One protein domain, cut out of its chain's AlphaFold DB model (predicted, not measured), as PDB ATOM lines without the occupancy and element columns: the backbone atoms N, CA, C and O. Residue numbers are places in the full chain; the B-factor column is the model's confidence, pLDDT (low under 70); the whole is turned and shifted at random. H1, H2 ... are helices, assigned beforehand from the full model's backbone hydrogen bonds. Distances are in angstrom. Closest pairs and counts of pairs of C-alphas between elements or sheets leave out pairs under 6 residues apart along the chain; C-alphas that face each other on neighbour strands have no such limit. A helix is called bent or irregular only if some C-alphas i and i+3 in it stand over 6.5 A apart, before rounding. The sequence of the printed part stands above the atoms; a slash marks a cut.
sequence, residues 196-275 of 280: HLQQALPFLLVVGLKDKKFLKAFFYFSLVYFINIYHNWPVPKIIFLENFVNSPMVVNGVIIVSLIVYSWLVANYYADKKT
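This is residues 196 to 275 of the 280 residues of an uncharacterized protein of Candidatus Roizmanbacteria bacterium CG_4_8_14_3_um_filter_36_10 (UniProt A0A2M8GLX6). Two long helices, H2 and H4, run side by side in opposite directions as a long, loose hairpin, with the short helix H3 and its links at the turn. H1 folds against H2 and stays clear of H4, and the far end of H4, residues 269 to 275, sticks out. The printed part has 80 residues with four named helices, H1, H2, H3 and H4 along the chain, and no named strand; the class is all helix. The whole is loose, with a radius of gyration of the C-alphas of 14.8 A, and is a rod spanning 50 by 22 by 19 A.

H1, residues 196 to 210, begins at C-alpha 196 at (34.860, 6.219, -37.779) and is 22.9 A long from first to last C-alpha. It is irregular, but only just: C-alphas 199 and 202 are 6.7 A apart. H2, residues 212 to 232, is 31.0 A long and ends at C-alpha 232 at (35.131, 14.449, -26.526). It is neither bent nor irregular, but only just: C-alphas 213 and 216 are 6.4 A apart. H3 takes residues 239 to 245, 10.1 A long. H4, residues 248 to 275, is the longest helix at 40.9 A and ends at C-alpha 275 at (14.234, -11.221, -52.007).

H2 is the hub, touching the three other helices. H1 and H2 form a helical hairpin, at a shallow tilt of 21 degrees, opposite ways; their closest C-alphas, those of Gly 208 and Leu 215, are 4.4 A apart. H2 touches H3 with residues 227 to 231 alone, at a steep tilt of 50 degrees, opposite ways; the closest C-alphas are those of His 231 and Val 245, at 5.8 A. H4 touches H2 with residues 254 to 265 alone, at a shallow tilt of 27 degrees, opposite ways; the closest C-alphas, those of Ala 217 and Val 261, are 6.8 A apart. Two of these three touching pairs are at a shallow tilt, and the helix packing is only just mostly aligned. H3 and H4 are close but not clearly touching, with the C-alphas of Val 245 and Val 251 closest at 6.9 A. H1 is apart from H3 and from H4. In H3 and H4 every O i to N i+4 pair is within hydrogen-bond range; in H1 it is 8 of 11 and in H2 15 of 17.

The two C-alphas farthest apart, those of Ile 239 and Thr 275, are 50.0 A apart. Residues 235 to 240 and 269 to 275 stand free; the body without them spans 38 by 21 by 17 A. The printed part has no cut. The links from H1 to H2 and from H3 to H4 are tight, and that from H2 to H3 is short, with 6 residues. The mean pLDDT of the printed part is 86.4; residues 196, 274 and 275 are under 70.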
ATOM      1  N   HIS A 196      35.174   7.261 -36.790       65.88
ATOM      2  CA  HIS A 196      34.860   6.219 -37.779       65.88
ATOM      3  C   HIS A 196      33.387   6.243 -38.210       65.88
ATOM      4  O   HIS A 196      33.078   6.007 -39.377       65.88
ATOM      5  N   LEU A 197      32.490   6.646 -37.303       71.25
ATOM      6  CA  LEU A 197      31.077   6.820 -37.617       71.25
ATOM      7  C   LEU A 197      30.839   7.879 -38.708       71.25
ATOM      8  O   LEU A 197      29.965   7.694 -39.550       71.25
ATOM      9  N   GLN A 198      31.663   8.937 -38.767       74.00
ATOM     10  CA  GLN A 198      31.563   9.991 -39.783       74.00
ATOM     11  C   GLN A 198      31.720   9.437 -41.201       74.00
ATOM     12  O   GLN A 198      31.058   9.905 -42.123       74.00
ATOM     13  N   GLN A 199      32.589   8.441 -41.381       73.19
ATOM     14  CA  GLN A 199      32.858   7.853 -42.694       73.19
ATOM     15  C   GLN A 199      31.662   7.042 -43.205       73.19
ATOM     16  O   GLN A 199      31.463   6.968 -44.412       73.19
ATOM     17  N   ALA A 200      30.846   6.481 -42.308       78.88
ATOM     18  CA  ALA A 200      29.647   5.728 -42.668       78.88
ATOM     19  C   ALA A 200      28.468   6.633 -43.083       78.88
ATOM     20  O   ALA A 200      27.642   6.216 -43.894       78.88
ATOM     21  N   LEU A 201      28.394   7.871 -42.571       83.56
ATOM     22  CA  LEU A 201      27.253   8.775 -42.790       83.56
ATOM     23  C   LEU A 201      26.976   9.102 -44.272       83.56
ATOM     24  O   LEU A 201      25.811   9.012 -44.661       83.56
ATOM     25  N   PRO A 202      27.972   9.425 -45.130       81.06
ATOM     26  CA  PRO A 202      27.719   9.681 -46.549       81.06
ATOM     27  C   PRO A 202      27.115   8.476 -47.273       81.06
ATOM     28  O   PRO A 202      26.185   8.633 -48.060       81.06
ATOM     29  N   PHE A 203      27.597   7.263 -46.980       83.06
ATOM     30  CA  PHE A 203      27.058   6.043 -47.582       83.06
ATOM     31  C   PHE A 203      25.627   5.782 -47.110       83.06
ATOM     32  O   PHE A 203      24.756   5.466 -47.920       83.06
ATOM     33  N   LEU A 204      25.363   5.978 -45.817       82.19
ATOM     34  CA  LEU A 204      24.037   5.779 -45.240       82.19
ATOM     35  C   LEU A 204      23.017   6.806 -45.749       82.19
ATOM     36  O   LEU A 204      21.852   6.463 -45.935       82.19
ATOM     37  N   LEU A 205      23.456   8.035 -46.039       84.94
ATOM     38  CA  LEU A 205      22.634   9.053 -46.691       84.94
ATOM     39  C   LEU A 205      22.238   8.625 -48.106       84.94
ATOM     40  O   LEU A 205      21.060   8.663 -48.440       84.94
ATOM     41  N   VAL A 206      23.199   8.184 -48.925       82.00
ATOM     42  CA  VAL A 206      22.925   7.730 -50.301       82.00
ATOM     43  C   VAL A 206      21.954   6.548 -50.298       82.00
ATOM     44  O   VAL A 206      20.985   6.545 -51.057       82.00
ATOM     45  N   VAL A 207      22.167   5.576 -49.406       83.44
ATOM     46  CA  VAL A 207      21.254   4.434 -49.237       83.44
ATOM     47  C   VAL A 207      19.874   4.898 -48.758       83.44
ATOM     48  O   VAL A 207      18.869   4.455 -49.306       83.44
ATOM     49  N   GLY A 208      19.805   5.833 -47.808       83.38
ATOM     50  CA  GLY A 208      18.551   6.406 -47.311       83.38
ATOM     51  C   GLY A 208      17.761   7.195 -48.359       83.38
ATOM     52  O   GLY A 208      16.532   7.156 -48.376       83.38
ATOM     53  N   LEU A 209      18.443   7.893 -49.266       84.50
ATOM     54  CA  LEU A 209      17.791   8.587 -50.380       84.50
ATOM     55  C   LEU A 209      17.178   7.603 -51.387       84.50
ATOM     56  O   LEU A 209      16.155   7.919 -51.992       84.50
ATOM     57  N   LYS A 210      17.772   6.412 -51.538       83.62
ATOM     58  CA  LYS A 210      17.233   5.330 -52.372       83.62
ATOM     59  C   LYS A 210      16.080   4.592 -51.685       83.62
ATOM     60  O   LYS A 210      15.070   4.321 -52.327       83.62
ATOM     61  N   ASP A 211      16.221   4.289 -50.397       81.50
ATOM     62  CA  ASP A 211      15.176   3.681 -49.574       81.50
ATOM     63  C   ASP A 211      15.019   4.445 -48.251       81.50
ATOM     64  O   ASP A 211      15.861   4.399 -47.346       81.50
ATOM     65  N   LYS A 212      13.866   5.119 -48.133       85.06
ATOM     66  CA  LYS A 212      13.502   5.987 -47.005       85.06
ATOM     67  C   LYS A 212      13.553   5.272 -45.654       85.06
ATOM     68  O   LYS A 212      13.690   5.938 -44.625       85.06
ATOM     69  N   LYS A 213      13.470   3.939 -45.628       85.69
ATOM     70  CA  LYS A 213      13.623   3.127 -44.416       85.69
ATOM     71  C   LYS A 213      14.961   3.380 -43.717       85.69
ATOM     72  O   LYS A 213      14.990   3.487 -42.490       85.69
ATOM     73  N   PHE A 214      16.045   3.550 -44.476       87.25
ATOM     74  CA  PHE A 214      17.389   3.747 -43.924       87.25
ATOM     75  C   PHE A 214      17.678   5.194 -43.495       87.25
ATOM     76  O   PHE A 214      18.621   5.422 -42.735       87.25
ATOM     77  N   LEU A 215      16.838   6.170 -43.871       87.12
ATOM     78  CA  LEU A 215      16.997   7.563 -43.416       87.12
ATOM     79  C   LEU A 215      16.910   7.691 -41.894       87.12
ATOM     80  O   LEU A 215      17.621   8.503 -41.307       87.12
ATOM     81  N   LYS A 216      16.085   6.867 -41.234       89.25
ATOM     82  CA  LYS A 216      15.984   6.864 -39.766       89.25
ATOM     83  C   LYS A 216      17.328   6.528 -39.115       89.25
ATOM     84  O   LYS A 216      17.737   7.198 -38.171       89.25
ATOM     85  N   ALA A 217      18.037   5.543 -39.662       88.06
ATOM     86  CA  ALA A 217      19.371   5.182 -39.200       88.06
ATOM     87  C   ALA A 217      20.400   6.284 -39.510       88.06
ATOM     88  O   ALA A 217      21.280   6.533 -38.688       88.06
ATOM     89  N   PHE A 218      20.263   6.999 -40.634       88.75
ATOM     90  CA  PHE A 218      21.128   8.140 -40.960       88.75
ATOM     91  C   PHE A 218      20.992   9.268 -39.934       88.75
ATOM     92  O   PHE A 218      22.002   9.729 -39.398       88.75
ATOM     93  N   PHE A 219      19.763   9.685 -39.619       90.38
ATOM     94  CA  PHE A 219      19.530  10.725 -38.614       90.38
ATOM     95  C   PHE A 219      19.997  10.288 -37.227       90.38
ATOM     96  O   PHE A 219      20.644  11.072 -36.533       90.38
ATOM     97  N   TYR A 220      19.745   9.029 -36.855       91.44
ATOM     98  CA  TYR A 220      20.223   8.467 -35.595       91.44
ATOM     99  C   TYR A 220      21.752   8.529 -35.484       91.44
ATOM    100  O   TYR A 220      22.273   9.139 -34.552       91.44
ATOM    101  N   PHE A 221      22.486   7.969 -36.451       89.62
ATOM    102  CA  PHE A 221      23.951   7.970 -36.400       89.62
ATOM    103  C   PHE A 221      24.547   9.369 -36.551       89.62
ATOM    104  O   PHE A 221      25.599   9.636 -35.977       89.62
ATOM    105  N   SER A 222      23.878  10.280 -37.261       89.00
ATOM    106  CA  SER A 222      24.288  11.687 -37.314       89.00
ATOM    107  C   SER A 222      24.186  12.338 -35.934       89.00
ATOM    108  O   SER A 222      25.129  12.988 -35.490       89.00
ATOM    109  N   LEU A 223      23.076  12.119 -35.222       90.62
ATOM    110  CA  LEU A 223      22.872  12.638 -33.870       90.62
ATOM    111  C   LEU A 223      23.867  12.025 -32.878       90.62
ATOM    112  O   LEU A 223      24.506  12.760 -32.130       90.62
ATOM    113  N   VAL A 224      24.068  10.704 -32.919       90.06
ATOM    114  CA  VAL A 224      25.080  10.019 -32.095       90.06
ATOM    115  C   VAL A 224      26.478  10.547 -32.392       90.06
ATOM    116  O   VAL A 224      27.253  10.768 -31.469       90.06
ATOM    117  N   TYR A 225      26.797  10.808 -33.660       87.38
ATOM    118  CA  TYR A 225      28.073  11.401 -34.040       87.38
ATOM    119  C   TYR A 225      28.261  12.798 -33.428       87.38
ATOM    120  O   TYR A 225      29.329  13.080 -32.887       87.38
ATOM    121  N   PHE A 226      27.229  13.647 -33.442       87.38
ATOM    122  CA  PHE A 226      27.275  14.955 -32.778       87.38
ATOM    123  C   PHE A 226      27.438  14.841 -31.259       87.38
ATOM    124  O   PHE A 226      28.270  15.549 -30.694       87.38
ATOM    125  N   ILE A 227      26.703  13.931 -30.606       88.56
ATOM    126  CA  ILE A 227      26.859  13.665 -29.166       88.56
ATOM    127  C   ILE A 227      28.281  13.188 -28.869       88.56
ATOM    128  O   ILE A 227      28.901  13.682 -27.935       88.56
ATOM    129  N   ASN A 228      28.824  12.288 -29.691       87.19
ATOM    130  CA  ASN A 228      30.181  11.777 -29.525       87.19
ATOM    131  C   ASN A 228      31.237  12.876 -29.728       87.19
ATOM    132  O   ASN A 228      32.239  12.907 -29.022       87.19
ATOM    133  N   ILE A 229      31.021  13.824 -30.647       85.38
ATOM    134  CA  ILE A 229      31.892  15.006 -30.750       85.38
ATOM    135  C   ILE A 229      31.812  15.838 -29.470       85.38
ATOM    136  O   ILE A 229      32.854  16.230 -28.955       85.38
ATOM    137  N   TYR A 230      30.609  16.108 -28.958       87.56
ATOM    138  CA  TYR A 230      30.434  16.939 -27.766       87.56
ATOM    139  C   TYR A 230      30.990  16.269 -26.496       87.56
ATOM    140  O   TYR A 230      31.576  16.955 -25.667       87.56
ATOM    141  N   HIS A 231      30.879  14.940 -26.383       86.44
ATOM    142  CA  HIS A 231      31.502  14.127 -25.329       86.44
ATOM    143  C   HIS A 231      33.018  14.351 -25.264       86.44
ATOM    144  O   HIS A 231      33.578  14.570 -24.195       86.44
ATOM    145  N   ASN A 232      33.675  14.353 -26.428       83.81
ATOM    146  CA  ASN A 232      35.131  14.449 -26.526       83.81
ATOM    147  C   ASN A 232      35.647  15.899 -26.589       83.81
ATOM    148  O   ASN A 232      36.788  16.178 -26.221       83.81
ATOM    149  N   TRP A 233      34.824  16.838 -27.062       84.56
ATOM    150  CA  TRP A 233      35.148  18.260 -27.176       84.56
ATOM    151  C   TRP A 233      33.914  19.121 -26.834       84.56
ATOM    152  O   TRP A 233      33.204  19.579 -27.738       84.56
ATOM    153  N   PRO A 234      33.642  19.379 -25.541       82.75
ATOM    154  CA  PRO A 234      32.473  20.145 -25.116       82.75
ATOM    155  C   PRO A 234      32.684  21.646 -25.366       82.75
ATOM    156  O   PRO A 234      33.228  22.376 -24.535       82.75
ATOM    157  N   VAL A 235      32.276  22.124 -26.545       84.31
ATOM    158  CA  VAL A 235      32.239  23.553 -26.903       84.31
ATOM    159  C   VAL A 235      30.909  23.870 -27.599       84.31
ATOM    160  O   VAL A 235      30.610  23.236 -28.610       84.31
ATOM    161  N   PRO A 236      30.125  24.860 -27.120       85.19
ATOM    162  CA  PRO A 236      30.343  25.682 -25.922       85.19
ATOM    163  C   PRO A 236      30.243  24.865 -24.626       85.19
ATOM    164  O   PRO A 236      29.495  23.896 -24.555       85.19
ATOM    165  N   LYS A 237      30.997  25.263 -23.594       85.25
ATOM    166  CA  LYS A 237      31.007  24.563 -22.302       85.25
ATOM    167  C   LYS A 237      29.720  24.840 -21.536       85.25
ATOM    168  O   LYS A 237      29.586  25.880 -20.894       85.25
ATOM    169  N   ILE A 238      28.782  23.902 -21.600       92.62
ATOM    170  CA  ILE A 238      27.557  23.925 -20.803       92.62
ATOM    171  C   ILE A 238      27.635  22.770 -19.804       92.62
ATOM    172  O   ILE A 238      27.503  21.609 -20.186       92.62
ATOM    173  N   ILE A 239      27.833  23.103 -18.524       90.00
ATOM    174  CA  ILE A 239      28.131  22.157 -17.428       90.00
ATOM    175  C   ILE A 239      27.088  21.035 -17.336       90.00
ATOM    176  O   ILE A 239      27.430  19.865 -17.190       90.00
ATOM    177  N   PHE A 240      25.804  21.379 -17.466       92.50
ATOM    178  CA  PHE A 240      24.718  20.399 -17.440       92.50
ATOM    179  C   PHE A 240      24.825  19.379 -18.585       92.50
ATOM    180  O   PHE A 240      24.726  18.178 -18.353       92.50
ATOM    181  N   LEU A 241      25.061  19.855 -19.813       89.44
ATOM    182  CA  LEU A 241      25.192  19.005 -20.998       89.44
ATOM    183  C   LEU A 241      26.451  18.139 -20.931       89.44
ATOM    184  O   LEU A 241      26.406  16.976 -21.312       89.44
ATOM    185  N   GLU A 242      27.557  18.691 -20.436       90.62
ATOM    186  CA  GLU A 242      28.808  17.953 -20.246       90.62
ATOM    187  C   GLU A 242      28.617  16.798 -19.254       90.62
ATOM    188  O   GLU A 242      28.897  15.647 -19.586       90.62
ATOM    189  N   ASN A 243      28.033  17.069 -18.083       92.12
ATOM    190  CA  ASN A 243      27.747  16.038 -17.081       92.12
ATOM    191  C   ASN A 243      26.751  14.986 -17.589       92.12
ATOM    192  O   ASN A 243      26.892  13.802 -17.286       92.12
ATOM    193  N   PHE A 244      25.752  15.405 -18.369       93.00
ATOM    194  CA  PHE A 244      24.770  14.496 -18.949       93.00
ATOM    195  C   PHE A 244      25.405  13.560 -19.982       93.00
ATOM    196  O   PHE A 244      25.261  12.345 -19.878       93.00
ATOM    197  N   VAL A 245      26.143  14.107 -20.951       90.94
ATOM    198  CA  VAL A 245      26.768  13.324 -22.029       90.94
ATOM    199  C   VAL A 245      27.887  12.422 -21.498       90.94
ATOM    200  O   VAL A 245      28.055  11.312 -21.994       90.94
ATOM    201  N   ASN A 246      28.606  12.852 -20.459       90.12
ATOM    202  CA  ASN A 246      29.663  12.061 -19.818       90.12
ATOM    203  C   ASN A 246      29.134  11.044 -18.793       90.12
ATOM    204  O   ASN A 246      29.915  10.264 -18.248       90.12
ATOM    205  N   SER A 247      27.825  11.024 -18.521       93.81
ATOM    206  CA  SER A 247      27.229  10.067 -17.590       93.81
ATOM    207  C   SER A 247      27.382   8.633 -18.118       93.81
ATOM    208  O   SER A 247      26.938   8.350 -19.236       93.81
ATOM    209  N   PRO A 248      27.919   7.684 -17.321       92.50
ATOM    210  CA  PRO A 248      28.075   6.288 -17.741       92.50
ATOM    211  C   PRO A 248      26.768   5.648 -18.222       92.50
ATOM    212  O   PRO A 248      26.772   4.825 -19.134       92.50
ATOM    213  N   MET A 249      25.633   6.054 -17.644       93.31
ATOM    214  CA  MET A 249      24.310   5.576 -18.048       93.31
ATOM    215  C   MET A 249      23.945   6.031 -19.467       93.31
ATOM    216  O   MET A 249      23.430   5.236 -20.251       93.31
ATOM    217  N   VAL A 250      24.244   7.287 -19.814       91.31
ATOM    218  CA  VAL A 250      23.981   7.847 -21.148       91.31
ATOM    219  C   VAL A 250      24.906   7.207 -22.176       91.31
ATOM    220  O   VAL A 250      24.428   6.749 -23.213       91.31
ATOM    221  N   VAL A 251      26.200   7.086 -21.867       89.94
ATOM    222  CA  VAL A 251      27.185   6.435 -22.746       89.94
ATOM    223  C   VAL A 251      26.781   4.986 -23.038       89.94
ATOM    224  O   VAL A 251      26.665   4.601 -24.203       89.94
ATOM    225  N   ASN A 252      26.476   4.195 -22.005       92.38
ATOM    226  CA  ASN A 252      26.052   2.802 -22.177       92.38
ATOM    227  C   ASN A 252      24.721   2.692 -22.935       92.38
ATOM    228  O   ASN A 252      24.575   1.823 -23.794       92.38
ATOM    229  N   GLY A 253      23.773   3.598 -22.673       93.31
ATOM    230  CA  GLY A 253      22.511   3.670 -23.410       93.31
ATOM    231  C   GLY A 253      22.729   3.919 -24.904       93.31
ATOM    232  O   GLY A 253      22.200   3.180 -25.735       93.31
ATOM    233  N   VAL A 254      23.567   4.899 -25.258       90.75
ATOM    234  CA  VAL A 254      23.922   5.200 -26.656       90.75
ATOM    235  C   VAL A 254      24.609   4.007 -27.325       90.75
ATOM    236  O   VAL A 254      24.299   3.702 -28.479       90.75
ATOM    237  N   ILE A 255      25.496   3.294 -26.620       90.25
ATOM    238  CA  ILE A 255      26.153   2.085 -27.146       90.25
ATOM    239  C   ILE A 255      25.119   0.993 -27.448       90.25
ATOM    240  O   ILE A 255      25.093   0.473 -28.565       90.25
ATOM    241  N   ILE A 256      24.235   0.679 -26.495       94.38
ATOM    242  CA  ILE A 256      23.213  -0.368 -26.651       94.38
ATOM    243  C   ILE A 256      22.279  -0.041 -27.819       94.38
ATOM    244  O   ILE A 256      22.070  -0.882 -28.695       94.38
ATOM    245  N   VAL A 257      21.761   1.190 -27.885       93.38
ATOM    246  CA  VAL A 257      20.871   1.601 -28.981       93.38
ATOM    247  C   VAL A 257      21.610   1.553 -30.322       93.38
ATOM    248  O   VAL A 257      21.054   1.077 -31.311       93.38
ATOM    249  N   SER A 258      22.886   1.942 -30.362       90.94
ATOM    250  CA  SER A 258      23.687   1.883 -31.592       90.94
ATOM    251  C   SER A 258      23.905   0.452 -32.077       90.94
ATOM    252  O   SER A 258      23.814   0.202 -33.279       90.94
ATOM    253  N   LEU A 259      24.121  -0.500 -31.164       92.75
ATOM    254  CA  LEU A 259      24.221  -1.924 -31.492       92.75
ATOM    255  C   LEU A 259      22.893  -2.490 -32.010       92.75
ATOM    256  O   LEU A 259      22.898  -3.271 -32.963       92.75
ATOM    257  N   ILE A 260      21.760  -2.067 -31.441       93.81
ATOM    258  CA  ILE A 260      20.423  -2.461 -31.915       93.81
ATOM    259  C   ILE A 260      20.184  -1.937 -33.335       93.81
ATOM    260  O   ILE A 260      19.805  -2.706 -34.219       93.81
ATOM    261  N   VAL A 261      20.450  -0.650 -33.583       91.31
ATOM    262  CA  VAL A 261      20.280  -0.036 -34.912       91.31
ATOM    263  C   VAL A 261      21.220  -0.677 -35.935       91.31
ATOM    264  O   VAL A 261      20.801  -0.962 -37.057       91.31
ATOM    265  N   TYR A 262      22.466  -0.966 -35.553       90.19
ATOM    266  CA  TYR A 262      23.412  -1.685 -36.406       90.19
ATOM    267  C   TYR A 262      22.921  -3.099 -36.744       90.19
ATOM    268  O   TYR A 262      22.882  -3.477 -37.913       90.19
ATOM    269  N   SER A 263      22.474  -3.859 -35.744       92.69
ATOM    270  CA  SER A 263      21.933  -5.212 -35.938       92.69
ATOM    271  C   SER A 263      20.702  -5.200 -36.843       92.69
ATOM    272  O   SER A 263      20.561  -6.050 -37.722       92.69
ATOM    273  N   TRP A 264      19.845  -4.188 -36.691       93.75
ATOM    274  CA  TRP A 264      18.707  -3.958 -37.573       93.75
ATOM    275  C   TRP A 264      19.145  -3.655 -39.014       93.75
ATOM    276  O   TRP A 264      18.592  -4.241 -39.942       93.75
ATOM    277  N   LEU A 265      20.159  -2.810 -39.238       89.31
ATOM    278  CA  LEU A 265      20.697  -2.560 -40.584       89.31
ATOM    279  C   LEU A 265      21.213  -3.844 -41.241       89.31
ATOM    280  O   LEU A 265      20.878  -4.124 -42.393       89.31
ATOM    281  N   VAL A 266      21.974  -4.646 -40.494       88.69
ATOM    282  CA  VAL A 266      22.518  -5.925 -40.970       88.69
ATOM    283  C   VAL A 266      21.397  -6.910 -41.309       88.69
ATOM    284  O   VAL A 266      21.412  -7.513 -42.381       88.69
ATOM    285  N   ALA A 267      20.387  -7.043 -40.444       90.75
ATOM    286  CA  ALA A 267      19.246  -7.921 -40.690       90.75
ATOM    287  C   ALA A 267      18.488  -7.537 -41.972       90.75
ATOM    288  O   ALA A 267      18.136  -8.411 -42.763       90.75
ATOM    289  N   ASN A 268      18.290  -6.237 -42.211       88.31
ATOM    290  CA  ASN A 268      17.632  -5.754 -43.425       88.31
ATOM    291  C   ASN A 268      18.473  -5.981 -44.680       88.31
ATOM    292  O   ASN A 268      17.933  -6.420 -45.688       88.31
ATOM    293  N   TYR A 269      19.791  -5.792 -44.600       84.56
ATOM    294  CA  TYR A 269      20.692  -6.128 -45.701       84.56
ATOM    295  C   TYR A 269      20.577  -7.608 -46.110       84.56
ATOM    296  O   TYR A 269      20.477  -7.926 -47.297       84.56
ATOM    297  N   TYR A 270      20.535  -8.528 -45.140       85.81
ATOM    298  CA  TYR A 270      20.353  -9.953 -45.432       85.81
ATOM    299  C   TYR A 270      18.937 -10.304 -45.906       85.81
ATOM    300  O   TYR A 270      18.788 -11.225 -46.711       85.81
ATOM    301  N   ALA A 271      17.909  -9.600 -45.427       84.62
ATOM    302  CA  ALA A 271      16.534  -9.786 -45.884       84.62
ATOM    303  C   ALA A 271      16.367  -9.363 -47.353       84.62
ATOM    304  O   ALA A 271      15.844 -10.144 -48.146       84.62
ATOM    305  N   ASP A 272      16.900  -8.201 -47.734       77.19
ATOM    306  CA  ASP A 272      16.840  -7.688 -49.110       77.19
ATOM    307  C   ASP A 272      17.647  -8.563 -50.085       77.19
ATOM    308  O   ASP A 272      17.260  -8.766 -51.239       77.19
ATOM    309  N   LYS A 273      18.750  -9.170 -49.620       70.00
ATOM    310  CA  LYS A 273      19.521 -10.133 -50.422       70.00
ATOM    311  C   LYS A 273      18.736 -11.417 -50.724       70.00
ATOM    312  O   LYS A 273      18.961 -12.019 -51.767       70.00
ATOM    313  N   LYS A 274      17.837 -11.850 -49.832       68.50
ATOM    314  CA  LYS A 274      17.004 -13.051 -50.041       68.50
ATOM    315  C   LYS A 274      15.850 -12.820 -51.018       68.50
ATOM    316  O   LYS A 274      15.388 -13.778 -51.625       68.50
ATOM    317  N   THR A 275      15.371 -11.585 -51.143       60.38
ATOM    318  CA  THR A 275      14.234 -11.221 -52.007       60.38
ATOM    319  C   THR A 275      14.661 -10.748 -53.395       60.38
ATOM    320  O   THR A 275      13.845 -10.730 -54.313       60.38
TER     321      THR A 275